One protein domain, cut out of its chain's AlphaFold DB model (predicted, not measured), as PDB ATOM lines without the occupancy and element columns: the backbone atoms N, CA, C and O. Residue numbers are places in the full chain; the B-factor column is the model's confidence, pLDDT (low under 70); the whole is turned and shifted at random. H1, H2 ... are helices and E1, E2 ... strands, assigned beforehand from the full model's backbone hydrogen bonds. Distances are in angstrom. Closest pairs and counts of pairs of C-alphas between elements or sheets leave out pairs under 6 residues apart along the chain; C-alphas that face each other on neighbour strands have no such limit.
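What this domain is: This is residues 6 to 160 and 170 to 196 of the 203 residues of an uncharacterized protein of Linnemannia elongata AG-77 (UniProt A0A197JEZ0). The chain is wound in stacked turns, a short curved solenoid: the five strands lie side by side as a wall, and H1, H2, H4 and H5 form a curved row away from it, in the same order. Long loops fill much of the rest, and residues 72 to 77 stick out as a free loop end. The printed part has 182 residues, with five named strands and five named helices in the order E1 H1 E2 H2 E3 H3 H4 E4 H5 E5. The sheet runs E1 E2 E3 E4 E5, all parallel; the class is mixed, with 83 residues, under half, in named elements. The whole is compact, with a radius of gyration of the C-alphas of 16.1 A, and rounded, spanning 44 by 40 by 32 A.

How they stand to each other: E1, residues 6 to 11, is an edge strand, parallel to E2, residues 61 to 67, with N 8 and O 63 at 3.0 A. E3, residues 115 to 118, is parallel to E2, with N 117 and O 62 at 2.8 A. E4, residues 148 to 153, is parallel to E3, with N 150 and O 116 at 2.8 A. E5, residues 190 to 195, is the other edge strand, parallel to E4, with N 151 and O 192 at 2.8 A. The sheet is twisted, its C-alphas up to 4.2 A off the best plane. H1, residues 37 to 54, touches H2, residues 104 to 107, with residues 47 to 54 alone; the closest C-alphas, of Gly 54 and Leu 107, are 4.1 A apart. H2 and H4, residues 133 to 142, are close but not clearly touching, at 7.9 A between the C-alphas of Leu 104 and Glu 135. H5, residues 170 to 185, touches H4 with residues 178 to 185 alone, closest at the C-alphas of Val 136 and Leu 182, 5.5 A, at a shallow tilt of 34.6 degrees, only just short of steep, the same way. H5 touches H3, residues 125 to 130, with residues 171 to 175 alone, closest at the C-alphas of Ala 128 and Ser 171, 6.0 A. H5 only grazes the sheet, with residues 172 to 183; H1, H2, H3 and H4 are not on it. Three strand-helix-strand units, parallel neighbour strands with helices between, have right-handed crossovers: E1, H1, E2; E2, H2, E3; and E3, H3 H4, E4. In H1, H3, H4 and H5 every O i to N i+4 pair is within hydrogen-bond range; H2 is too short for one.

Where its parts are: E1 begins at C-alpha 6, (31.959, -10.508, -52.923), and measures 15.5 A. H1 is 25.5 A long, E2 19.3 A, H2 5.7 A, E3 10.0 A, H3 8.7 A, H4 14.0 A, E4 15.6 A and H5 22.8 A. H5 begins at C-alpha 170, (39.914, 6.727, -24.763). E5, 15.9 A long, ends at C-alpha 195, (35.558, 9.417, -43.078).

The domain as a whole: The C-alphas farthest apart, of Arg 58 and Gln 160, are 47.8 A apart. Residues 161 to 169 are not printed, and C-alphas 160 and 170 are 19.7 A apart across the cut. The links E1 to H1, 25 residues, and E2 to H2, 36 residues, are long. The mean pLDDT of the printed part is 81.1; 48 residues are under 70, among them 13 to 30, 68 to 83 and 155 to 160.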
ATOM      1  N   LEU A   6      33.285 -10.511 -53.516       97.25
ATOM      2  CA  LEU A   6      31.959 -10.508 -52.923       97.25
ATOM      3  C   LEU A   6      31.678  -9.102 -52.407       97.25
ATOM      4  O   LEU A   6      32.294  -8.663 -51.437       97.25
ATOM      5  N   THR A   7      30.727  -8.428 -53.049       95.81
ATOM      6  CA  THR A   7      30.141  -7.186 -52.545       95.81
ATOM      7  C   THR A   7      28.696  -7.460 -52.170       95.81
ATOM      8  O   THR A   7      27.917  -7.872 -53.030       95.81
ATOM      9  N   LEU A   8      28.339  -7.250 -50.904       93.69
ATOM     10  CA  LEU A   8      27.001  -7.561 -50.408       93.69
ATOM     11  C   LEU A   8      26.503  -6.483 -49.434       93.69
ATOM     12  O   LEU A   8      27.177  -6.215 -48.434       93.69
ATOM     13  N   PRO A   9      25.331  -5.873 -49.688       88.69
ATOM     14  CA  PRO A   9      24.585  -5.178 -48.652       88.69
ATOM     15  C   PRO A   9      23.974  -6.183 -47.663       88.69
ATOM     16  O   PRO A   9      23.351  -7.158 -48.080       88.69
ATOM     17  N   VAL A  10      24.139  -5.949 -46.365       85.94
ATOM     18  CA  VAL A  10      23.699  -6.850 -45.296       85.94
ATOM     19  C   VAL A  10      22.757  -6.105 -44.365       85.94
ATOM     20  O   VAL A  10      23.152  -5.142 -43.713       85.94
ATOM     21  N   TRP A  11      21.523  -6.587 -44.281       81.50
ATOM     22  CA  TRP A  11      20.586  -6.183 -43.242       81.50
ATOM     23  C   TRP A  11      20.973  -6.888 -41.950       81.50
ATOM     24  O   TRP A  11      21.102  -8.113 -41.946       81.50
ATOM     25  N   ILE A  12      21.197  -6.130 -40.874       71.94
ATOM     26  CA  ILE A  12      21.663  -6.731 -39.620       71.94
ATOM     27  C   ILE A  12      20.585  -7.627 -39.025       71.94
ATOM     28  O   ILE A  12      20.916  -8.719 -38.605       71.94
ATOM     29  N   THR A  13      19.309  -7.244 -39.066       67.44
ATOM     30  CA  THR A  13      18.192  -8.141 -38.723       67.44
ATOM     31  C   THR A  13      17.218  -8.275 -39.896       67.44
ATOM     32  O   THR A  13      17.247  -7.442 -40.803       67.44
ATOM     33  N   PRO A  14      16.307  -9.271 -39.891       57.38
ATOM     34  CA  PRO A  14      15.246  -9.371 -40.902       57.38
ATOM     35  C   PRO A  14      14.346  -8.130 -40.972       57.38
ATOM     36  O   PRO A  14      13.746  -7.859 -42.005       57.38
ATOM     37  N   GLU A  15      14.260  -7.390 -39.864       58.69
ATOM     38  CA  GLU A  15      13.542  -6.118 -39.749       58.69
ATOM     39  C   GLU A  15      14.476  -4.914 -39.986       58.69
ATOM     40  O   GLU A  15      14.032  -3.788 -39.914       58.69
ATOM     41  N   GLY A  16      15.779  -5.103 -40.222       57.09
ATOM     42  CA  GLY A  16      16.762  -4.016 -40.350       57.09
ATOM     43  C   GLY A  16      17.103  -3.278 -39.047       57.09
ATOM     44  O   GLY A  16      17.943  -2.382 -39.054       57.09
ATOM     45  N   ARG A  17      16.481  -3.654 -37.929       56.22
ATOM     46  CA  ARG A  17      16.754  -3.132 -36.584       56.22
ATOM     47  C   ARG A  17      18.113  -3.574 -36.076       56.22
ATOM     48  O   ARG A  17      18.512  -4.711 -36.325       56.22
ATOM     49  N   ASP A  18      18.748  -2.741 -35.267       60.25
ATOM     50  CA  ASP A  18      19.908  -3.165 -34.495       60.25
ATOM     51  C   ASP A  18      19.471  -4.099 -33.351       60.25
ATOM     52  O   ASP A  18      18.544  -3.778 -32.591       60.25
ATOM     53  N   PRO A  19      20.103  -5.276 -33.200       65.00
ATOM     54  CA  PRO A  19      19.793  -6.180 -32.111       65.00
ATOM     55  C   PRO A  19      20.011  -5.509 -30.755       65.00
ATOM     56  O   PRO A  19      21.046  -4.894 -30.497       65.00
ATOM     57  N   LYS A  20      19.052  -5.681 -29.837       65.31
ATOM     58  CA  LYS A  20      19.095  -5.054 -28.504       65.31
ATOM     59  C   LYS A  20      20.340  -5.428 -27.698       65.31
ATOM     60  O   LYS A  20      20.785  -4.635 -26.877       65.31
ATOM     61  N   TYR A  21      20.919  -6.598 -27.962       63.94
ATOM     62  CA  TYR A  21      22.143  -7.061 -27.314       63.94
ATOM     63  C   TYR A  21      23.425  -6.356 -27.797       63.94
ATOM     64  O   TYR A  21      24.477  -6.540 -27.182       63.94
ATOM     65  N   LEU A  22      23.361  -5.542 -28.857       62.72
ATOM     66  CA  LEU A  22      24.467  -4.669 -29.280       62.72
ATOM     67  C   LEU A  22      24.469  -3.328 -28.545       62.72
ATOM     68  O   LEU A  22      25.500  -2.663 -28.450       62.72
ATOM     69  N   TYR A  23      23.331  -2.932 -27.973       63.62
ATOM     70  CA  TYR A  23      23.217  -1.662 -27.279       63.62
ATOM     71  C   TYR A  23      23.817  -1.736 -25.874       63.62
ATOM     72  O   TYR A  23      23.191  -2.160 -24.904       63.62
ATOM     73  N   ILE A  24      25.037  -1.219 -25.751       55.41
ATOM     74  CA  ILE A  24      25.780  -1.080 -24.489       55.41
ATOM     75  C   ILE A  24      25.341   0.146 -23.668       55.41
ATOM     76  O   ILE A  24      26.147   0.704 -22.920       55.41
ATOM     77  N   TYR A  25      24.082   0.596 -23.777       54.31
ATOM     78  CA  TYR A  25      23.630   1.833 -23.115       54.31
ATOM     79  C   TYR A  25      23.873   1.838 -21.594       54.31
ATOM     80  O   TYR A  25      23.992   2.907 -21.009       54.31
ATOM     81  N   ASN A  26      24.049   0.668 -20.966       50.22
ATOM     82  CA  ASN A  26      24.245   0.543 -19.522       50.22
ATOM     83  C   ASN A  26      25.575  -0.096 -19.089       50.22
ATOM     84  O   ASN A  26      25.637  -0.606 -17.977       50.22
ATOM     85  N   HIS A  27      26.627  -0.111 -19.922       55.84
ATOM     86  CA  HIS A  27      27.947  -0.713 -19.597       55.84
ATOM     87  C   HIS A  27      27.941  -2.214 -19.250       55.84
ATOM     88  O   HIS A  27      28.996  -2.829 -19.125       55.84
ATOM     89  N   HIS A  28      26.771  -2.832 -19.150       56.53
ATOM     90  CA  HIS A  28      26.615  -4.265 -19.054       56.53
ATOM     91  C   HIS A  28      26.627  -4.828 -20.465       56.53
ATOM     92  O   HIS A  28      25.669  -4.655 -21.215       56.53
ATOM     93  N   HIS A  29      27.724  -5.489 -20.830       60.19
ATOM     94  CA  HIS A  29      27.693  -6.436 -21.931       60.19
ATOM     95  C   HIS A  29      26.677  -7.519 -21.547       60.19
ATOM     96  O   HIS A  29      26.902  -8.214 -20.554       60.19
ATOM     97  N   PRO A  30      25.530  -7.631 -22.241       60.38
ATOM     98  CA  PRO A  30      24.580  -8.674 -21.919       60.38
ATOM     99  C   PRO A  30      25.264 -10.000 -22.231       60.38
ATOM    100  O   PRO A  30      25.486 -10.326 -23.400       60.38
ATOM    101  N   SER A  31      25.639 -10.738 -21.186       73.38
ATOM    102  CA  SER A  31      26.087 -12.113 -21.353       73.38
ATOM    103  C   SER A  31      24.990 -12.883 -22.083       73.38
ATOM    104  O   SER A  31      23.804 -12.556 -21.964       73.38
ATOM    105  N   LYS A  32      25.356 -13.942 -22.814       78.31
ATOM    106  CA  LYS A  32      24.366 -14.797 -23.495       78.31
ATOM    107  C   LYS A  32      23.268 -15.311 -22.545       78.31
ATOM    108  O   LYS A  32      22.214 -15.717 -23.003       78.31
ATOM    109  N   ALA A  33      23.483 -15.275 -21.227       81.75
ATOM    110  CA  ALA A  33      22.487 -15.663 -20.235       81.75
ATOM    111  C   ALA A  33      21.264 -14.727 -20.166       81.75
ATOM    112  O   ALA A  33      20.209 -15.163 -19.712       81.75
ATOM    113  N   SER A  34      21.381 -13.458 -20.575       81.31
ATOM    114  CA  SER A  34      20.258 -12.504 -20.580       81.31
ATOM    115  C   SER A  34      19.542 -12.408 -21.928       81.31
ATOM    116  O   SER A  34      18.597 -11.629 -22.069       81.31
ATOM    117  N   TRP A  35      19.993 -13.176 -22.918       85.25
ATOM    118  CA  TRP A  35      19.465 -13.138 -24.272       85.25
ATOM    119  C   TRP A  35      18.101 -13.811 -24.351       85.25
ATOM    120  O   TRP A  35      17.827 -14.822 -23.703       85.25
ATOM    121  N   THR A  36      17.227 -13.244 -25.175       87.56
ATOM    122  CA  THR A  36      15.991 -13.925 -25.549       87.56
ATOM    123  C   THR A  36      16.296 -15.044 -26.546       87.56
ATOM    124  O   THR A  36      17.315 -15.031 -27.234       87.56
ATOM    125  N   GLU A  37      15.372 -15.989 -26.707       88.88
ATOM    126  CA  GLU A  37      15.462 -17.025 -27.750       88.88
ATOM    127  C   GLU A  37      15.649 -16.427 -29.158       88.88
ATOM    128  O   GLU A  37      16.348 -16.977 -30.009       88.88
ATOM    129  N   ARG A  38      15.044 -15.257 -29.403       85.44
ATOM    130  CA  ARG A  38      15.193 -14.528 -30.664       85.44
ATOM    131  C   ARG A  38      16.626 -14.026 -30.860       85.44
ATOM    132  O   ARG A  38      17.125 -14.099 -31.979       85.44
ATOM    133  N   ASP A  39      17.272 -13.547 -29.800       85.00
ATOM    134  CA  ASP A  39      18.657 -13.068 -29.845       85.00
ATOM    135  C   ASP A  39      19.629 -14.228 -30.107       85.00
ATOM    136  O   ASP A  39      20.508 -14.111 -30.958       85.00
ATOM    137  N   HIS A  40      19.417 -15.375 -29.449       87.25
ATOM    138  CA  HIS A  40      20.191 -16.595 -29.694       87.25
ATOM    139  C   HIS A  40      20.111 -17.050 -31.147       87.25
ATOM    140  O   HIS A  40      21.144 -17.205 -31.796       87.25
ATOM    141  N   ARG A  41      18.891 -17.204 -31.672       88.88
ATOM    142  CA  ARG A  41      18.681 -17.606 -33.065       88.88
ATOM    143  C   ARG A  41      19.341 -16.638 -34.034       88.88
ATOM    144  O   ARG A  41      20.015 -17.060 -34.964       88.88
ATOM    145  N   HIS A  42      19.163 -15.342 -33.805       86.44
ATOM    146  CA  HIS A  42      19.733 -14.335 -34.681       86.44
ATOM    147  C   HIS A  42      21.273 -14.378 -34.681       86.44
ATOM    148  O   HIS A  42      21.903 -14.292 -35.736       86.44
ATOM    149  N   TRP A  43      21.892 -14.586 -33.517       88.38
ATOM    150  CA  TRP A  43      23.336 -14.783 -33.408       88.38
ATOM    151  C   TRP A  43      23.823 -16.056 -34.115       88.38
ATOM    152  O   TRP A  43      24.869 -16.049 -34.764       88.38
ATOM    153  N   GLU A  44      23.071 -17.153 -34.024       91.00
ATOM    154  CA  GLU A  44      23.370 -18.392 -34.753       91.00
ATOM    155  C   GLU A  44      23.297 -18.186 -36.270       91.00
ATOM    156  O   GLU A  44      24.237 -18.554 -36.975       91.00
ATOM    157  N   GLU A  45      22.252 -17.515 -36.763       92.00
ATOM    158  CA  GLU A  45      22.089 -17.155 -38.178       92.00
ATOM    159  C   GLU A  45      23.259 -16.292 -38.687       92.00
ATOM    160  O   GLU A  45      23.795 -16.544 -39.770       92.00
ATOM    161  N   LEU A  46      23.717 -15.311 -37.896       91.06
ATOM    162  CA  LEU A  46      24.921 -14.527 -38.208       91.06
ATOM    163  C   LEU A  46      26.170 -15.414 -38.272       91.06
ATOM    164  O   LEU A  46      26.974 -15.297 -39.199       91.06
ATOM    165  N   GLY A  47      26.323 -16.332 -37.318       93.38
ATOM    166  CA  GLY A  47      27.421 -17.292 -37.296       93.38
ATOM    167  C   GLY A  47      27.451 -18.196 -38.532       93.38
ATOM    168  O   GLY A  47      28.530 -18.436 -39.086       93.38
ATOM    169  N   GLU A  48      26.293 -18.673 -38.987       95.62
ATOM    170  CA  GLU A  48      26.151 -19.447 -40.225       95.62
ATOM    171  C   GLU A  48      26.498 -18.609 -41.455       95.62
ATOM    172  O   GLU A  48      27.287 -19.043 -42.296       95.62
ATOM    173  N   PHE A  49      25.974 -17.386 -41.538       95.38
ATOM    174  CA  PHE A  49      26.278 -16.451 -42.617       95.38
ATOM    175  C   PHE A  49      27.785 -16.167 -42.721       95.38
ATOM    176  O   PHE A  49      28.380 -16.289 -43.797       95.38
ATOM    177  N   TYR A  50      28.451 -15.869 -41.606       95.69
ATOM    178  CA  TYR A  50      29.896 -15.635 -41.599       95.69
ATOM    179  C   TYR A  50      30.702 -16.899 -41.908       95.69
ATOM    180  O   TYR A  50      31.735 -16.811 -42.575       95.69
ATOM    181  N   ALA A  51      30.228 -18.080 -41.504       97.19
ATOM    182  CA  ALA A  51      30.842 -19.348 -41.892       97.19
ATOM    183  C   ALA A  51      30.735 -19.600 -43.405       97.19
ATOM    184  O   ALA A  51      31.699 -20.056 -44.025       97.19
ATOM    185  N   GLN A  52      29.599 -19.257 -44.023       97.31
ATOM    186  CA  GLN A  52      29.435 -19.334 -45.476       97.31
ATOM    187  C   GLN A  52      30.435 -18.424 -46.190       97.31
ATOM    188  O   GLN A  52      31.111 -18.886 -47.109       97.31
ATOM    189  N   ILE A  53      30.604 -17.178 -45.732       97.38
ATOM    190  CA  ILE A  53      31.639 -16.279 -46.263       97.38
ATOM    191  C   ILE A  53      33.025 -16.904 -46.087       97.38
ATOM    192  O   ILE A  53      33.777 -17.001 -47.054       97.38
ATOM    193  N   GLY A  54      33.348 -17.394 -44.890       97.62
ATOM    194  CA  GLY A  54      34.624 -18.040 -44.588       97.62
ATOM    195  C   GLY A  54      34.950 -19.258 -45.455       97.62
ATOM    196  O   GLY A  54      36.122 -19.543 -45.700       97.62
ATOM    197  N   SER A  55      33.931 -19.949 -45.974       97.62
ATOM    198  CA  SER A  55      34.095 -21.088 -46.887       97.62
ATOM    199  C   SER A  55      34.555 -20.694 -48.302       97.62
ATOM    200  O   SER A  55      35.009 -21.545 -49.075       97.62
ATOM    201  N   LEU A  56      34.507 -19.402 -48.651       97.75
ATOM    202  CA  LEU A  56      34.919 -18.866 -49.950       97.75
ATOM    203  C   LEU A  56      36.451 -18.752 -50.051       97.75
ATOM    204  O   LEU A  56      37.011 -17.677 -50.226       97.75
ATOM    205  N   THR A  57      37.159 -19.882 -50.014       97.81
ATOM    206  CA  THR A  57      38.642 -19.973 -49.976       97.81
ATOM    207  C   THR A  57      39.395 -19.343 -51.158       97.81
ATOM    208  O   THR A  57      40.628 -19.269 -51.173       97.81
ATOM    209  N   ARG A  58      38.675 -18.918 -52.199       98.12
ATOM    210  CA  ARG A  58      39.224 -18.231 -53.378       98.12
ATOM    211  C   ARG A  58      38.922 -16.736 -53.406       98.12
ATOM    212  O   ARG A  58      39.329 -16.088 -54.367       98.12
ATOM    213  N   LEU A  59      38.232 -16.226 -52.392       98.50
ATOM    214  CA  LEU A  59      37.878 -14.825 -52.272       98.50
ATOM    215  C   LEU A  59      39.143 -13.984 -52.068       98.50
ATOM    216  O   LEU A  59      39.972 -14.283 -51.212       98.50
ATOM    217  N   GLU A  60      39.280 -12.948 -52.882       98.50
ATOM    218  CA  GLU A  60      40.367 -11.968 -52.852       98.50
ATOM    219  C   GLU A  60      39.867 -10.607 -52.348       98.50
ATOM    220  O   GLU A  60      40.627  -9.887 -51.706       98.50
ATOM    221  N   VAL A  61      38.596 -10.268 -52.586       98.12
ATOM    222  CA  VAL A  61      37.979  -9.007 -52.149       98.12
ATOM    223  C   VAL A  61      36.662  -9.294 -51.432       98.12
ATOM    224  O   VAL A  61      35.759  -9.907 -52.006       98.12
ATOM    225  N   LEU A  62      36.547  -8.826 -50.191       97.38
ATOM    226  CA  LEU A  62      35.322  -8.869 -49.396       97.38
ATOM    227  C   LEU A  62      34.875  -7.442 -49.091       97.38
ATOM    228  O   LEU A  62      35.605  -6.696 -48.441       97.38
ATOM    229  N   ASN A  63      33.679  -7.077 -49.545       95.19
ATOM    230  CA  ASN A  63      33.084  -5.764 -49.335       95.19
ATOM    231  C   ASN A  63      31.667  -5.895 -48.762       95.19
ATOM    232  O   ASN A  63      30.701  -6.069 -49.509       95.19
ATOM    233  N   LEU A  64      31.537  -5.842 -47.438       92.56
ATOM    234  CA  LEU A  64      30.244  -5.989 -46.769       92.56
ATOM    235  C   LEU A  64      29.738  -4.634 -46.287       92.56
ATOM    236  O   LEU A  64      30.394  -3.969 -45.491       92.56
ATOM    237  N   LYS A  65      28.559  -4.228 -46.752       87.56
ATOM    238  CA  LYS A  65      27.950  -2.947 -46.381       87.56
ATOM    239  C   LYS A  65      26.754  -3.213 -45.486       87.56
ATOM    240  O   LYS A  65      25.752  -3.730 -45.966       87.56
ATOM    241  N   ALA A  66      26.864  -2.899 -44.205       82.81
ATOM    242  CA  ALA A  66      25.720  -2.983 -43.311       82.81
ATOM    243  C   ALA A  66      24.672  -1.925 -43.702       82.81
ATOM    244  O   ALA A  66      25.029  -0.816 -44.110       82.81
ATOM    245  N   ILE A  67      23.399  -2.309 -43.641       77.38
ATOM    246  CA  ILE A  67      22.240  -1.448 -43.881       77.38
ATOM    247  C   ILE A  67      21.324  -1.552 -42.655       77.38
ATOM    248  O   ILE A  67      20.927  -2.658 -42.279       77.38
ATOM    249  N   GLY A  68      20.997  -0.405 -42.053       67.50
ATOM    250  CA  GLY A  68      20.042  -0.272 -40.945       67.50
ATOM    251  C   GLY A  68      18.697   0.323 -41.367       67.50
ATOM    252  O   GLY A  68      18.600   0.970 -42.411       67.50
ATOM    253  N   GLU A  69      17.666   0.110 -40.541       59.19
ATOM    254  CA  GLU A  69      16.271   0.547 -40.761       59.19
ATOM    255  C   GLU A  69      16.030   2.059 -40.572       59.19
ATOM    256  O   GLU A  69      14.925   2.521 -40.840       59.19
ATOM    257  N   ASP A  70      17.033   2.873 -40.214       52.84
ATOM    258  CA  ASP A  70      16.882   4.338 -40.042       52.84
ATOM    259  C   ASP A  70      16.570   5.109 -41.347       52.84
ATOM    260  O   ASP A  70      16.744   6.324 -41.449       52.84
ATOM    261  N   TYR A  71      16.094   4.411 -42.378       46.84
ATOM    262  CA  TYR A  71      16.010   4.896 -43.742       46.84
ATOM    263  C   TYR A  71      14.616   5.272 -44.241       46.84
ATOM    264  O   TYR A  71      14.525   5.686 -45.395       46.84
ATOM    265  N   LEU A  72      13.529   5.155 -43.469       48.50
ATOM    266  CA  LEU A  72      12.215   5.438 -44.067       48.50
ATOM    267  C   LEU A  72      11.390   6.553 -43.432       48.50
ATOM    268  O   LEU A  72      10.887   7.377 -44.193       48.50
ATOM    269  N   GLU A  73      11.237   6.672 -42.114       48.44
ATOM    270  CA  GLU A  73      10.186   7.571 -41.611       48.44
ATOM    271  C   GLU A  73      10.570   8.278 -40.292       48.44
ATOM    272  O   GLU A  73      10.619   7.665 -39.236       48.44
ATOM    273  N   LEU A  74      10.758   9.610 -40.368       48.22
ATOM    274  CA  LEU A  74      10.341  10.632 -39.375       48.22
ATOM    275  C   LEU A  74      11.357  11.366 -38.476       48.22
ATOM    276  O   LEU A  74      10.978  12.419 -37.961       48.22
ATOM    277  N   THR A  75      12.620  10.966 -38.311       47.50
ATOM    278  CA  THR A  75      13.537  11.718 -37.417       47.50
ATOM    279  C   THR A  75      14.906  11.926 -38.048       47.50
ATOM    280  O   THR A  75      15.635  10.973 -38.282       47.50
ATOM    281  N   GLY A  76      15.249  13.175 -38.362       48.47
ATOM    282  CA  GLY A  76      16.434  13.533 -39.138       48.47
ATOM    283  C   GLY A  76      17.736  12.840 -38.709       48.47
ATOM    284  O   GLY A  76      18.308  13.166 -37.676       48.47
ATOM    285  N   SER A  77      18.225  11.991 -39.617       48.12
ATOM    286  CA  SER A  77      19.619  11.589 -39.832       48.12
ATOM    287  C   SER A  77      20.328  10.874 -38.679       48.12
ATOM    288  O   SER A  77      21.217  11.432 -38.032       48.12
ATOM    289  N   LEU A  78      20.048   9.578 -38.548       48.56
ATOM    290  CA  LEU A  78      21.084   8.615 -38.175       48.56
ATOM    291  C   LEU A  78      21.662   8.013 -39.461       48.56
ATOM    292  O   LEU A  78      20.948   7.730 -40.423       48.56
ATOM    293  N   SER A  79      22.993   7.979 -39.549       49.28
ATOM    294  CA  SER A  79      23.680   7.657 -40.800       49.28
ATOM    295  C   SER A  79      23.731   6.136 -41.007       49.28
ATOM    296  O   SER A  79      23.952   5.419 -40.032       49.28
ATOM    297  N   PRO A  80      23.667   5.632 -42.256       44.84
ATOM    298  CA  PRO A  80      23.826   4.206 -42.592       44.84
ATOM    299  C   PRO A  80      25.073   3.530 -41.991       44.84
ATOM    300  O   PRO A  80      25.191   2.308 -41.977       44.84
ATOM    301  N   PHE A  81      26.021   4.327 -41.504       47.78
ATOM    302  CA  PHE A  81      27.325   3.927 -41.000       47.78
ATOM    303  C   PHE A  81      27.367   3.662 -39.490       47.78
ATOM    304  O   PHE A  81      28.428   3.319 -38.975       47.78
ATOM    305  N   GLU A  82      26.245   3.801 -38.776       53.22
ATOM    306  CA  GLU A  82      26.155   3.355 -37.376       53.22
ATOM    307  C   GLU A  82      26.000   1.835 -37.257       53.22
ATOM    308  O   GLU A  82      26.293   1.257 -36.212       53.22
ATOM    309  N   THR A  83      25.636   1.176 -38.357       62.19
ATOM    310  CA  THR A  83      25.456  -0.270 -38.396       62.19
ATOM    311  C   THR A  83      26.793  -0.972 -38.643       62.19
ATOM    312  O   THR A  83      27.422  -0.841 -39.695       62.19
ATOM    313  N   CYS A  84      27.281  -1.700 -37.639       72.38
ATOM    314  CA  CYS A  84      28.439  -2.582 -37.762       72.38
ATOM    315  C   CYS A  84      27.976  -4.033 -37.888       72.38
ATOM    316  O   CYS A  84      27.014  -4.433 -37.244       72.38
ATOM    317  N   LEU A  85      28.690  -4.849 -38.664       84.75
ATOM    318  CA  LEU A  85      28.421  -6.288 -38.726       84.75
ATOM    319  C   LEU A  85      28.739  -6.943 -37.371       84.75
ATOM    320  O   LEU A  85      29.919  -7.012 -37.006       84.75
ATOM    321  N   PRO A  86      27.728  -7.409 -36.617       83.88
ATOM    322  CA  PRO A  86      27.915  -7.726 -35.209       83.88
ATOM    323  C   PRO A  86      28.884  -8.880 -34.988       83.88
ATOM    324  O   PRO A  86      28.774  -9.934 -35.610       83.88
ATOM    325  N   GLY A  87      29.850  -8.689 -34.090       85.69
ATOM    326  CA  GLY A  87      30.789  -9.742 -33.695       85.69
ATOM    327  C   GLY A  87      31.746 -10.231 -34.782       85.69
ATOM    328  O   GLY A  87      32.627 -11.029 -34.475       85.69
ATOM    329  N   LEU A  88      31.633  -9.758 -36.026       90.50
ATOM    330  CA  LEU A  88      32.406 -10.271 -37.159       90.50
ATOM    331  C   LEU A  88      33.920 -10.138 -36.958       90.50
ATOM    332  O   LEU A  88      34.684 -10.986 -37.409       90.50
ATOM    333  N   LEU A  89      34.352  -9.080 -36.271       89.12
ATOM    334  CA  LEU A  89      35.767  -8.770 -36.057       89.12
ATOM    335  C   LEU A  89      36.277  -9.195 -34.676       89.12
ATOM    336  O   LEU A  89      37.469  -9.102 -34.434       89.12
ATOM    337  N   ALA A  90      35.408  -9.694 -33.796       90.06
ATOM    338  CA  ALA A  90      35.788 -10.162 -32.468       90.06
ATOM    339  C   ALA A  90      36.021 -11.678 -32.469       90.06
ATOM    340  O   ALA A  90      35.316 -12.420 -33.166       90.06
ATOM    341  N   LEU A  91      36.969 -12.162 -31.665       92.25
ATOM    342  CA  LEU A  91      37.062 -13.589 -31.359       92.25
ATOM    343  C   LEU A  91      36.043 -13.968 -30.285       92.25
ATOM    344  O   LEU A  91      35.728 -13.183 -29.395       92.25
ATOM    345  N   GLU A  92      35.530 -15.193 -30.372       90.12
ATOM    346  CA  GLU A  92      34.738 -15.775 -29.291       90.12
ATOM    347  C   GLU A  92      35.680 -16.291 -28.197       90.12
ATOM    348  O   GLU A  92      36.630 -17.027 -28.486       90.12
ATOM    349  N   ASP A  93      35.416 -15.917 -26.945       86.19
ATOM    350  CA  ASP A  93      36.106 -16.436 -25.769       86.19
ATOM    351  C   ASP A  93      35.096 -16.942 -24.727       86.19
ATOM    352  O   ASP A  93      34.585 -16.159 -23.914       86.19
ATOM    353  N   PRO A  94      34.835 -18.262 -24.702       79.38
ATOM    354  CA  PRO A  94      33.904 -18.854 -23.752       79.38
ATOM    355  C   PRO A  94      34.452 -18.902 -22.316       79.38
ATOM    356  O   PRO A  94      33.717 -19.281 -21.412       79.38
ATOM    357  N   THR A  95      35.733 -18.581 -22.092       80.44
ATOM    358  CA  THR A  95      36.375 -18.674 -20.768       80.44
ATOM    359  C   THR A  95      36.161 -17.435 -19.903       80.44
ATOM    360  O   THR A  95      36.320 -17.496 -18.685       80.44
ATOM    361  N   THR A  96      35.782 -16.313 -20.513       74.62
ATOM    362  CA  THR A  96      35.444 -15.085 -19.787       74.62
ATOM    363  C   THR A  96      34.098 -15.238 -19.075       74.62
ATOM    364  O   THR A  96      33.173 -15.834 -19.622       74.62
ATOM    365  N   THR A  97      33.969 -14.689 -17.862       66.12
ATOM    366  CA  THR A  97      32.751 -14.796 -17.029       66.12
ATOM    367  C   THR A  97      31.485 -14.325 -17.755       66.12
ATOM    368  O   THR A  97      30.412 -14.884 -17.545       66.12
ATOM    369  N   ASP A  98      31.628 -13.343 -18.647       66.88
ATOM    370  CA  ASP A  98      30.530 -12.783 -19.443       66.88
ATOM    371  C   ASP A  98      30.417 -13.398 -20.850       66.88
ATOM    372  O   ASP A  98      29.438 -13.140 -21.551       66.88
ATOM    373  N   GLY A  99      31.385 -14.233 -21.250       71.12
ATOM    374  CA  GLY A  99      31.490 -14.854 -22.566       71.12
ATOM    375  C   GLY A  99      31.676 -13.826 -23.680       71.12
ATOM    376  O   GLY A  99      30.700 -13.346 -24.250       71.12
ATOM    377  N   GLN A 100      32.921 -13.501 -24.041       79.00
ATOM    378  CA  GLN A 100      33.198 -12.679 -25.214       79.00
ATOM    379  C   GLN A 100      32.621 -13.382 -26.438       79.00
ATOM    380  O   GLN A 100      32.967 -14.519 -26.755       79.00
ATOM    381  N   ILE A 101      31.720 -12.694 -27.120       84.56
ATOM    382  CA  ILE A 101      31.043 -13.201 -28.302       84.56
ATOM    383  C   ILE A 101      31.736 -12.660 -29.550       84.56
ATOM    384  O   ILE A 101      32.065 -11.472 -29.634       84.56
ATOM    385  N   GLY A 102      31.950 -13.526 -30.532       89.69
ATOM    386  CA  GLY A 102      32.606 -13.142 -31.767       89.69
ATOM    387  C   GLY A 102      32.516 -14.210 -32.846       89.69
ATOM    388  O   GLY A 102      32.213 -15.371 -32.584       89.69
ATOM    389  N   HIS A 103      32.772 -13.809 -34.082       93.50
ATOM    390  CA  HIS A 103      32.725 -14.679 -35.252       93.50
ATOM    391  C   HIS A 103      33.970 -14.568 -36.132       93.50
ATOM    392  O   HIS A 103      34.010 -15.187 -37.193       93.50
ATOM    393  N   LEU A 104      35.016 -13.860 -35.691       94.69
ATOM    394  CA  LEU A 104      36.236 -13.681 -36.480       94.69
ATOM    395  C   LEU A 104      36.849 -15.022 -36.912       94.69
ATOM    396  O   LEU A 104      37.260 -15.186 -38.058       94.69
ATOM    397  N   SER A 105      36.811 -16.035 -36.038       96.38
ATOM    398  CA  SER A 105      37.306 -17.388 -36.336       96.38
ATOM    399  C   SER A 105      36.606 -18.054 -37.528       96.38
ATOM    400  O   SER A 105      37.207 -18.896 -38.199       96.38
ATOM    401  N   LYS A 106      35.368 -17.657 -37.851       97.38
ATOM    402  CA  LYS A 106      34.626 -18.172 -39.011       97.38
ATOM    403  C   LYS A 106      35.270 -17.762 -40.335       97.38
ATOM    404  O   LYS A 106      35.083 -18.458 -41.323       97.38
ATOM    405  N   LEU A 107      36.087 -16.707 -40.355       97.25
ATOM    406  CA  LEU A 107      36.762 -16.206 -41.555       97.25
ATOM    407  C   LEU A 107      38.106 -16.899 -41.856       97.25
ATOM    408  O   LEU A 107      38.806 -16.492 -42.782       97.25
ATOM    409  N   THR A 108      38.482 -17.954 -41.123       97.00
ATOM    410  CA  THR A 108      39.811 -18.595 -41.247       97.00
ATOM    411  C   THR A 108      40.112 -19.160 -42.646       97.00
ATOM    412  O   THR A 108      41.270 -19.279 -43.040       97.00
ATOM    413  N   GLY A 109      39.082 -19.493 -43.432       97.50
ATOM    414  CA  GLY A 109      39.250 -20.009 -44.794       97.50
ATOM    415  C   GLY A 109      39.655 -18.950 -45.827       97.50
ATOM    416  O   GLY A 109      40.074 -19.305 -46.930       97.50
ATOM    417  N   LEU A 110      39.593 -17.659 -45.485       98.00
ATOM    418  CA  LEU A 110      39.853 -16.531 -46.385       98.00
ATOM    419  C   LEU A 110      41.353 -16.235 -46.586       98.00
ATOM    420  O   LEU A 110      41.779 -15.083 -46.642       98.00
ATOM    421  N   THR A 111      42.186 -17.263 -46.746       98.00
ATOM    422  CA  THR A 111      43.654 -17.109 -46.794       98.00
ATOM    423  C   THR A 111      44.169 -16.338 -48.015       98.00
ATOM    424  O   THR A 111      45.308 -15.871 -48.013       98.00
ATOM    425  N   LYS A 112      43.338 -16.196 -49.058       98.44
ATOM    426  CA  LYS A 112      43.619 -15.422 -50.280       98.44
ATOM    427  C   LYS A 112      43.037 -14.013 -50.264       98.44
ATOM    428  O   LYS A 112      43.223 -13.294 -51.243       98.44
ATOM    429  N   LEU A 113      42.366 -13.618 -49.185       98.44
ATOM    430  CA  LEU A 113      41.765 -12.301 -49.067       98.44
ATOM    431  C   LEU A 113      42.854 -11.233 -49.089       98.44
ATOM    432  O   LEU A 113      43.727 -11.215 -48.229       98.44
ATOM    433  N   ARG A 114      42.797 -10.357 -50.086       98.38
ATOM    434  CA  ARG A 114      43.716  -9.234 -50.290       98.38
ATOM    435  C   ARG A 114      43.121  -7.940 -49.771       98.38
ATOM    436  O   ARG A 114      43.868  -7.083 -49.301       98.38
ATOM    437  N   GLU A 115      41.802  -7.814 -49.843       97.88
ATOM    438  CA  GLU A 115      41.101  -6.592 -49.485       97.88
ATOM    439  C   GLU A 115      39.866  -6.878 -48.637       97.88
ATOM    440  O   GLU A 115      38.970  -7.620 -49.047       97.88
ATOM    441  N   LEU A 116      39.824  -6.248 -47.467       95.75
ATOM    442  CA  LEU A 116      38.692  -6.242 -46.555       95.75
ATOM    443  C   LEU A 116      38.119  -4.822 -46.519       95.75
ATOM    444  O   LEU A 116      38.790  -3.896 -46.071       95.75
ATOM    445  N   ARG A 117      36.908  -4.634 -47.046       93.50
ATOM    446  CA  ARG A 117      36.255  -3.328 -47.224       93.50
ATOM    447  C   ARG A 117      34.815  -3.329 -46.702       93.50
ATOM    448  O   ARG A 117      34.180  -4.377 -46.615       93.50
ATOM    449  N   GLY A 118      34.268  -2.141 -46.465       85.25
ATOM    450  CA  GLY A 118      32.853  -1.950 -46.151       85.25
ATOM    451  C   GLY A 118      32.625  -1.412 -44.741       85.25
ATOM    452  O   GLY A 118      33.486  -0.727 -44.195       85.25
ATOM    453  N   SER A 119      31.460  -1.701 -44.159       78.50
ATOM    454  CA  SER A 119      30.996  -1.146 -42.876       78.50
ATOM    455  C   SER A 119      31.632  -1.847 -41.667       78.50
ATOM    456  O   SER A 119      30.951  -2.334 -40.764       78.50
ATOM    457  N   PHE A 120      32.962  -1.927 -41.650       77.81
ATOM    458  CA  PHE A 120      33.722  -2.395 -40.497       77.81
ATOM    459  C   PHE A 120      33.996  -1.213 -39.571       77.81
ATOM    460  O   PHE A 120      34.982  -0.491 -39.723       77.81
ATOM    461  N   VAL A 121      33.095  -0.983 -38.621       71.31
ATOM    462  CA  VAL A 121      33.257   0.089 -37.637       71.31
ATOM    463  C   VAL A 121      34.112  -0.429 -36.482       71.31
ATOM    464  O   VAL A 121      33.609  -1.083 -35.578       71.31
ATOM    465  N   TRP A 122      35.418  -0.155 -36.507       71.81
ATOM    466  CA  TRP A 122      36.306  -0.426 -35.360       71.81
ATOM    467  C   TRP A 122      36.118   0.577 -34.224       71.81
ATOM    468  O   TRP A 122      36.407   0.267 -33.077       71.81
ATOM    469  N   THR A 123      35.615   1.763 -34.562       62.62
ATOM    470  CA  THR A 123      35.510   2.947 -33.698       62.62
ATOM    471  C   THR A 123      34.279   3.020 -32.828       62.62
ATOM    472  O   THR A 123      34.228   3.871 -31.944       62.62
ATOM    473  N   ASN A 124      33.315   2.117 -32.993       69.44
ATOM    474  CA  ASN A 124      32.221   2.071 -32.042       69.44
ATOM    475  C   ASN A 124      32.710   1.459 -30.719       69.44
ATOM    476  O   ASN A 124      33.624   0.632 -30.677       69.44
ATOM    477  N   LYS A 125      32.094   1.886 -29.615       68.56
ATOM    478  CA  LYS A 125      32.463   1.442 -28.264       68.56
ATOM    479  C   LYS A 125      32.430  -0.087 -28.131       68.56
ATOM    480  O   LYS A 125      33.240  -0.643 -27.405       68.56
ATOM    481  N   GLU A 126      31.537  -0.764 -28.856       71.31
ATOM    482  CA  GLU A 126      31.398  -2.226 -28.832       71.31
ATOM    483  C   GLU A 126      32.612  -2.938 -29.431       71.31
ATOM    484  O   GLU A 126      33.187  -3.829 -28.807       71.31
ATOM    485  N   ALA A 127      33.013  -2.549 -30.641       71.88
ATOM    486  CA  ALA A 127      34.191  -3.099 -31.287       71.88
ATOM    487  C   ALA A 127      35.438  -2.726 -30.484       71.88
ATOM    488  O   ALA A 127      36.256  -3.597 -30.212       71.88
ATOM    489  N   ALA A 128      35.550  -1.483 -30.010       74.81
ATOM    490  CA  ALA A 128      36.690  -1.039 -29.213       74.81
ATOM    491  C   ALA A 128      36.890  -1.862 -27.925       74.81
ATOM    492  O   ALA A 128      38.033  -2.116 -27.537       74.81
ATOM    493  N   THR A 129      35.810  -2.294 -27.257       77.06
ATOM    494  CA  THR A 129      35.923  -3.109 -26.035       77.06
ATOM    495  C   THR A 129      36.235  -4.573 -26.319       77.06
ATOM    496  O   THR A 129      36.906  -5.207 -25.505       77.06
ATOM    497  N   ARG A 130      35.782  -5.113 -27.456       78.88
ATOM    498  CA  ARG A 130      36.007  -6.519 -27.833       78.88
ATOM    499  C   ARG A 130      37.303  -6.751 -28.598       78.88
ATOM    500  O   ARG A 130      37.806  -7.865 -28.602       78.88
ATOM    501  N   MET A 131      37.838  -5.724 -29.243       82.81
ATOM    502  CA  MET A 131      39.097  -5.807 -29.967       82.81
ATOM    503  C   MET A 131      40.275  -5.638 -29.001       82.81
ATOM    504  O   MET A 131      40.342  -4.704 -28.187       82.81
ATOM    505  N   GLY A 132      41.240  -6.541 -29.114       90.44
ATOM    506  CA  GLY A 132      42.517  -6.468 -28.423       90.44
ATOM    507  C   GLY A 132      43.657  -7.024 -29.269       90.44
ATOM    508  O   GLY A 132      43.531  -7.263 -30.470       90.44
ATOM    509  N   GLU A 133      44.794  -7.251 -28.615       94.00
ATOM    510  CA  GLU A 133      45.984  -7.835 -29.245       94.00
ATOM    511  C   GLU A 133      45.698  -9.221 -29.852       94.00
ATOM    512  O   GLU A 133      46.235  -9.556 -30.901       94.00
ATOM    513  N   ARG A 134      44.769  -9.994 -29.270       94.75
ATOM    514  CA  ARG A 134      44.383 -11.318 -29.785       94.75
ATOM    515  C   ARG A 134      43.760 -11.259 -31.176       94.75
ATOM    516  O   ARG A 134      44.094 -12.082 -32.026       94.75
ATOM    517  N   GLU A 135      42.855 -10.315 -31.419       94.00
ATOM    518  CA  GLU A 135      42.260 -10.102 -32.738       94.00
ATOM    519  C   GLU A 135      43.329  -9.644 -33.735       94.00
ATOM    520  O   GLU A 135      43.381 -10.160 -34.852       94.00
ATOM    521  N   VAL A 136      44.232  -8.748 -33.323       94.75
ATOM    522  CA  VAL A 136      45.365  -8.292 -34.148       94.75
ATOM    523  C   VAL A 136      46.264  -9.462 -34.561       94.75
ATOM    524  O   VAL A 136      46.543  -9.639 -35.752       94.75
ATOM    525  N   ASP A 137      46.660 -10.307 -33.611       97.06
ATOM    526  CA  ASP A 137      47.465 -11.502 -33.874       97.06
ATOM    527  C   ASP A 137      46.728 -12.491 -34.783       97.06
ATOM    528  O   ASP A 137      47.325 -13.105 -35.680       97.06
ATOM    529  N   TRP A 138      45.409 -12.621 -34.603       96.62
ATOM    530  CA  TRP A 138      44.582 -13.447 -35.469       96.62
ATOM    531  C   TRP A 138      44.599 -12.936 -36.909       96.62
ATOM    532  O   TRP A 138      44.845 -13.738 -37.813       96.62
ATOM    533  N   PHE A 139      44.412 -11.628 -37.130       94.81
ATOM    534  CA  PHE A 139      44.487 -10.995 -38.454       94.81
ATOM    535  C   PHE A 139      45.848 -11.231 -39.110       94.81
ATOM    536  O   PHE A 139      45.918 -11.651 -40.270       94.81
ATOM    537  N   ALA A 140      46.927 -11.011 -38.357       95.94
ATOM    538  CA  ALA A 140      48.287 -11.193 -38.843       95.94
ATOM    539  C   ALA A 140      48.552 -12.641 -39.288       95.94
ATOM    540  O   ALA A 140      49.190 -12.848 -40.324       95.94
ATOM    541  N   THR A 141      48.018 -13.616 -38.549       97.69
ATOM    542  CA  THR A 141      48.279 -15.048 -38.753       97.69
ATOM    543  C   THR A 141      47.352 -15.698 -39.787       97.69
ATOM    544  O   THR A 141      47.810 -16.482 -40.617       97.69
ATOM    545  N   HIS A 142      46.052 -15.393 -39.762       97.69
ATOM    546  CA  HIS A 142      45.036 -16.131 -40.525       97.69
ATOM    547  C   HIS A 142      44.658 -15.472 -41.853       97.69
ATOM    548  O   HIS A 142      44.116 -16.143 -42.731       97.69
ATOM    549  N   LEU A 143      44.995 -14.192 -42.049       97.44
ATOM    550  CA  LEU A 143      44.795 -13.476 -43.312       97.44
ATOM    551  C   LEU A 143      46.150 -13.051 -43.922       97.44
ATOM    552  O   LEU A 143      46.455 -11.858 -44.048       97.44
ATOM    553  N   PRO A 144      47.010 -14.010 -44.323       97.31
ATOM    554  CA  PRO A 144      48.372 -13.731 -44.797       97.31
ATOM    555  C   PRO A 144      48.415 -12.944 -46.118       97.31
ATOM    556  O   PRO A 144      49.376 -12.220 -46.396       97.31
ATOM    557  N   ALA A 145      47.375 -13.052 -46.948       98.12
ATOM    558  CA  ALA A 145      47.284 -12.325 -48.212       98.12
ATOM    559  C   ALA A 145      46.735 -10.899 -48.067       98.12
ATOM    560  O   ALA A 145      46.786 -10.155 -49.047       98.12
ATOM    561  N   LEU A 146      46.248 -10.504 -46.883       98.06
ATOM    562  CA  LEU A 146      45.595  -9.210 -46.695       98.06
ATOM    563  C   LEU A 146      46.598  -8.075 -46.924       98.06
ATOM    564  O   LEU A 146      47.726  -8.125 -46.428       98.06
ATOM    565  N   ARG A 147      46.202  -7.091 -47.732       97.88
ATOM    566  CA  ARG A 147      47.002  -5.917 -48.117       97.88
ATOM    567  C   ARG A 147      46.261  -4.609 -47.918       97.88
ATOM    568  O   ARG A 147      46.916  -3.592 -47.736       97.88
ATOM    569  N   VAL A 148      44.933  -4.626 -47.943       96.88
ATOM    570  CA  VAL A 148      44.110  -3.449 -47.662       96.88
ATOM    571  C   VAL A 148      43.020  -3.832 -46.675       96.88
ATOM    572  O   VAL A 148      42.276  -4.784 -46.917       96.88
ATOM    573  N   ALA A 149      42.917  -3.081 -45.587       94.38
ATOM    574  CA  ALA A 149      41.790  -3.135 -44.671       94.38
ATOM    575  C   ALA A 149      41.209  -1.727 -44.542       94.38
ATOM    576  O   ALA A 149      41.916  -0.795 -44.158       94.38
ATOM    577  N   THR A 150      39.941  -1.571 -44.902       91.38
ATOM    578  CA  THR A 150      39.221  -0.310 -44.764       91.38
ATOM    579  C   THR A 150      38.255  -0.401 -43.594       91.38
ATOM    580  O   THR A 150      37.397  -1.283 -43.568       91.38
ATOM    581  N   PHE A 151      38.375   0.546 -42.673       85.88
ATOM    582  CA  PHE A 151      37.493   0.716 -41.527       85.88
ATOM    583  C   PHE A 151      36.748   2.040 -41.624       85.88
ATOM    584  O   PHE A 151      37.240   3.012 -42.200       85.88
ATOM    585  N   VAL A 152      35.567   2.094 -41.023       80.31
ATOM    586  CA  VAL A 152      34.806   3.336 -40.895       80.31
ATOM    587  C   VAL A 152      35.130   3.956 -39.539       80.31
ATOM    588  O   VAL A 152      34.998   3.310 -38.492       80.31
ATOM    589  N   ALA A 153      35.594   5.205 -39.563       73.56
ATOM    590  CA  ALA A 153      35.804   5.991 -38.354       73.56
ATOM    591  C   ALA A 153      34.532   6.782 -38.042       73.56
ATOM    592  O   ALA A 153      34.115   7.626 -38.839       73.56
ATOM    593  N   ARG A 154      33.926   6.527 -36.881       70.50
ATOM    594  CA  ARG A 154      32.847   7.353 -36.358       70.50
ATOM    595  C   ARG A 154      33.463   8.673 -35.922       70.50
ATOM    596  O   ARG A 154      34.313   8.716 -35.037       70.50
ATOM    597  N   VAL A 155      33.057   9.747 -36.585       65.38
ATOM    598  CA  VAL A 155      33.237  11.083 -36.036       65.38
ATOM    599  C   VAL A 155      32.066  11.252 -35.091       65.38
ATOM    600  O   VAL A 155      30.941  11.474 -35.545       65.38
ATOM    601  N   ASP A 156      32.304  11.050 -33.796       64.75
ATOM    602  CA  ASP A 156      31.331  11.469 -32.798       64.75
ATOM    603  C   ASP A 156      31.051  12.942 -33.094       64.75
ATOM    604  O   ASP A 156      31.971  13.766 -33.131       64.75
ATOM    605  N   LYS A 157      29.798  13.266 -33.425       61.69
ATOM    606  CA  LYS A 157      29.370  14.659 -33.471       61.69
ATOM    607  C   LYS A 157      29.457  15.115 -32.025       61.69
ATOM    608  O   LYS A 157      28.518  14.890 -31.270       61.69
ATOM    609  N   GLU A 158      30.617  15.633 -31.630       54.53
ATOM    610  CA  GLU A 158      30.787  16.269 -30.335       54.53
ATOM    611  C   GLU A 158      29.634  17.253 -30.188       54.53
ATOM    612  O   GLU A 158      29.441  18.146 -31.023       54.53
ATOM    613  N   ASP A 159      28.822  16.993 -29.167       49.22
ATOM    614  CA  ASP A 159      27.790  17.883 -28.681       49.22
ATOM    615  C   ASP A 159      28.310  19.314 -28.763       49.22
ATOM    616  O   ASP A 159      29.290  19.670 -28.106       49.22
ATOM    617  N   GLN A 160      27.620  20.167 -29.516       48.78
ATOM    618  CA  GLN A 160      27.856  21.610 -29.523       48.78
ATOM    619  C   GLN A 160      27.519  22.266 -28.160       48.78
ATOM    620  O   GLN A 160      27.093  23.417 -28.118       48.78
ATOM    621  N   SER A 170      39.177   7.955 -25.075       68.19
ATOM    622  CA  SER A 170      39.914   6.727 -24.763       68.19
ATOM    623  C   SER A 170      39.721   5.628 -25.813       68.19
ATOM    624  O   SER A 170      40.676   4.906 -26.105       68.19
ATOM    625  N   SER A 171      38.530   5.507 -26.408       68.50
ATOM    626  CA  SER A 171      38.232   4.416 -27.353       68.50
ATOM    627  C   SER A 171      38.946   4.611 -28.691       68.50
ATOM    628  O   SER A 171      39.539   3.668 -29.210       68.50
ATOM    629  N   CYS A 172      38.977   5.845 -29.207       71.25
ATOM    630  CA  CYS A 172      39.700   6.172 -30.438       71.25
ATOM    631  C   CYS A 172      41.203   5.899 -30.310       71.25
ATOM    632  O   CYS A 172      41.773   5.239 -31.176       71.25
ATOM    633  N   ARG A 173      41.826   6.313 -29.194       80.31
ATOM    634  CA  ARG A 173      43.254   6.051 -28.934       80.31
ATOM    635  C   ARG A 173      43.571   4.561 -28.933       80.31
ATOM    636  O   ARG A 173      44.521   4.140 -29.580       80.31
ATOM    637  N   ARG A 174      42.737   3.752 -28.275       83.25
ATOM    638  CA  ARG A 174      42.925   2.297 -28.234       83.25
ATOM    639  C   ARG A 174      42.894   1.669 -29.629       83.25
ATOM    640  O   ARG A 174      43.649   0.747 -29.906       83.25
ATOM    641  N   ILE A 175      42.036   2.145 -30.523       82.62
ATOM    642  CA  ILE A 175      41.961   1.599 -31.886       82.62
ATOM    643  C   ILE A 175      43.165   2.017 -32.712       82.62
ATOM    644  O   ILE A 175      43.694   1.199 -33.457       82.62
ATOM    645  N   GLU A 176      43.615   3.262 -32.572       85.75
ATOM    646  CA  GLU A 176      44.859   3.715 -33.193       85.75
ATOM    647  C   GLU A 176      46.040   2.850 -32.734       85.75
ATOM    648  O   GLU A 176      46.817   2.399 -33.573       85.75
ATOM    649  N   GLU A 177      46.125   2.532 -31.439       90.50
ATOM    650  CA  GLU A 177      47.129   1.615 -30.884       90.50
ATOM    651  C   GLU A 177      47.026   0.207 -31.493       90.50
ATOM    652  O   GLU A 177      48.042  -0.373 -31.876       90.50
ATOM    653  N   LEU A 178      45.815  -0.343 -31.645       90.81
ATOM    654  CA  LEU A 178      45.611  -1.656 -32.272       90.81
ATOM    655  C   LEU A 178      45.956  -1.656 -33.767       90.81
ATOM    656  O   LEU A 178      46.527  -2.629 -34.260       90.81
ATOM    657  N   CYS A 179      45.655  -0.576 -34.489       90.44
ATOM    658  CA  CYS A 179      46.069  -0.410 -35.879       90.44
ATOM    659  C   CYS A 179      47.588  -0.332 -36.002       90.44
ATOM    660  O   CYS A 179      48.159  -1.047 -36.819       90.44
ATOM    661  N   GLN A 180      48.249   0.467 -35.160       93.25
ATOM    662  CA  GLN A 180      49.711   0.552 -35.114       93.25
ATOM    663  C   GLN A 180      50.335  -0.801 -34.772       93.25
ATOM    664  O   GLN A 180      51.334  -1.200 -35.374       93.25
ATOM    665  N   LEU A 181      49.733  -1.541 -33.837       95.31
ATOM    666  CA  LEU A 181      50.165  -2.890 -33.511       95.31
ATOM    667  C   LEU A 181      50.031  -3.803 -34.731       95.31
ATOM    668  O   LEU A 181      50.998  -4.473 -35.088       95.31
ATOM    669  N   LEU A 182      48.890  -3.790 -35.421       94.00
ATOM    670  CA  LEU A 182      48.678  -4.595 -36.623       94.00
ATOM    671  C   LEU A 182      49.656  -4.226 -37.750       94.00
ATOM    672  O   LEU A 182      50.222  -5.127 -38.367       94.00
ATOM    673  N   GLU A 183      49.921  -2.941 -37.975       95.06
ATOM    674  CA  GLU A 183      50.938  -2.461 -38.923       95.06
ATOM    675  C   GLU A 183      52.347  -2.913 -38.519       95.06
ATOM    676  O   GLU A 183      53.126  -3.336 -39.370       95.06
ATOM    677  N   SER A 184      52.675  -2.918 -37.222       97.06
ATOM    678  CA  SER A 184      53.966  -3.427 -36.739       97.06
ATOM    679  C   SER A 184      54.131  -4.932 -36.991       97.06
ATOM    680  O   SER A 184      55.231  -5.394 -37.296       97.06
ATOM    681  N   ARG A 185      53.036  -5.705 -36.904       97.00
ATOM    682  CA  ARG A 185      53.014  -7.145 -37.202       97.00
ATOM    683  C   ARG A 185      52.989  -7.425 -38.709       97.00
ATOM    684  O   ARG A 185      53.480  -8.469 -39.135       97.00
ATOM    685  N   ARG A 186      52.401  -6.528 -39.507       97.00
ATOM    686  CA  ARG A 186      52.193  -6.654 -40.961       97.00
ATOM    687  C   ARG A 186      52.498  -5.322 -41.673       97.00
ATOM    688  O   ARG A 186      51.565  -4.649 -42.108       97.00
ATOM    689  N   PRO A 187      53.779  -4.941 -41.844       97.06
ATOM    690  CA  PRO A 187      54.157  -3.639 -42.415       97.06
ATOM    691  C   PRO A 187      53.693  -3.413 -43.860       97.06
ATOM    692  O   PRO A 187      53.692  -2.289 -44.354       97.06
ATOM    693  N   GLU A 188      53.332  -4.480 -44.574       96.81
ATOM    694  CA  GLU A 188      52.792  -4.416 -45.930       96.81
ATOM    695  C   GLU A 188      51.272  -4.189 -45.992       96.81
ATOM    696  O   GLU A 188      50.733  -3.990 -47.086       96.81
ATOM    697  N   LEU A 189      50.572  -4.267 -44.855       96.56
ATOM    698  CA  LEU A 189      49.136  -4.027 -44.764       96.56
ATOM    699  C   LEU A 189      48.856  -2.522 -44.736       96.56
ATOM    700  O   LEU A 189      49.352  -1.796 -43.885       96.56
ATOM    701  N   GLN A 190      48.007  -2.059 -45.649       96.38
ATOM    702  CA  GLN A 190      47.501  -0.692 -45.660       96.38
ATOM    703  C   GLN A 190      46.178  -0.633 -44.904       96.38
ATOM    704  O   GLN A 190      45.159  -1.139 -45.391       96.38
ATOM    705  N   ILE A 191      46.185   0.019 -43.747       93.19
ATOM    706  CA  ILE A 191      44.968   0.333 -43.007       93.19
ATOM    707  C   ILE A 191      44.443   1.687 -43.485       93.19
ATOM    708  O   ILE A 191      45.179   2.669 -43.576       93.19
ATOM    709  N   ARG A 192      43.162   1.739 -43.847       92.25
ATOM    710  CA  ARG A 192      42.494   2.958 -44.306       92.25
ATOM    711  C   ARG A 192      41.286   3.232 -43.439       92.25
ATOM    712  O   ARG A 192      40.519   2.324 -43.140       92.25
ATOM    713  N   PHE A 193      41.094   4.500 -43.108       87.06
ATOM    714  CA  PHE A 193      39.887   4.968 -42.452       87.06
ATOM    715  C   PHE A 193      39.075   5.794 -43.437       87.06
ATOM    716  O   PHE A 193      39.541   6.822 -43.933       87.06
ATOM    717  N   GLU A 194      37.863   5.343 -43.729       85.00
ATOM    718  CA  GLU A 194      36.900   6.138 -44.475       85.00
ATOM    719  C   GLU A 194      36.193   7.080 -43.500       85.00
ATOM    720  O   GLU A 194      35.543   6.653 -42.544       85.00
ATOM    721  N   ARG A 195      36.365   8.388 -43.732       72.69
ATOM    722  CA  ARG A 195      35.558   9.417 -43.078       72.69
ATOM    723  C   ARG A 195      34.242   9.516 -43.824       72.69
ATOM    724  O   ARG A 195      34.215   9.850 -45.008       72.69
ATOM    725  N   THR A 196      33.152   9.256 -43.128       63.53
ATOM    726  CA  THR A 196      31.814   9.424 -43.681       63.53
ATOM    727  C   THR A 196      31.424  10.889 -43.555       63.53
ATOM    728  O   THR A 196      30.966  11.330 -42.502       63.53
TER     729      THR A 196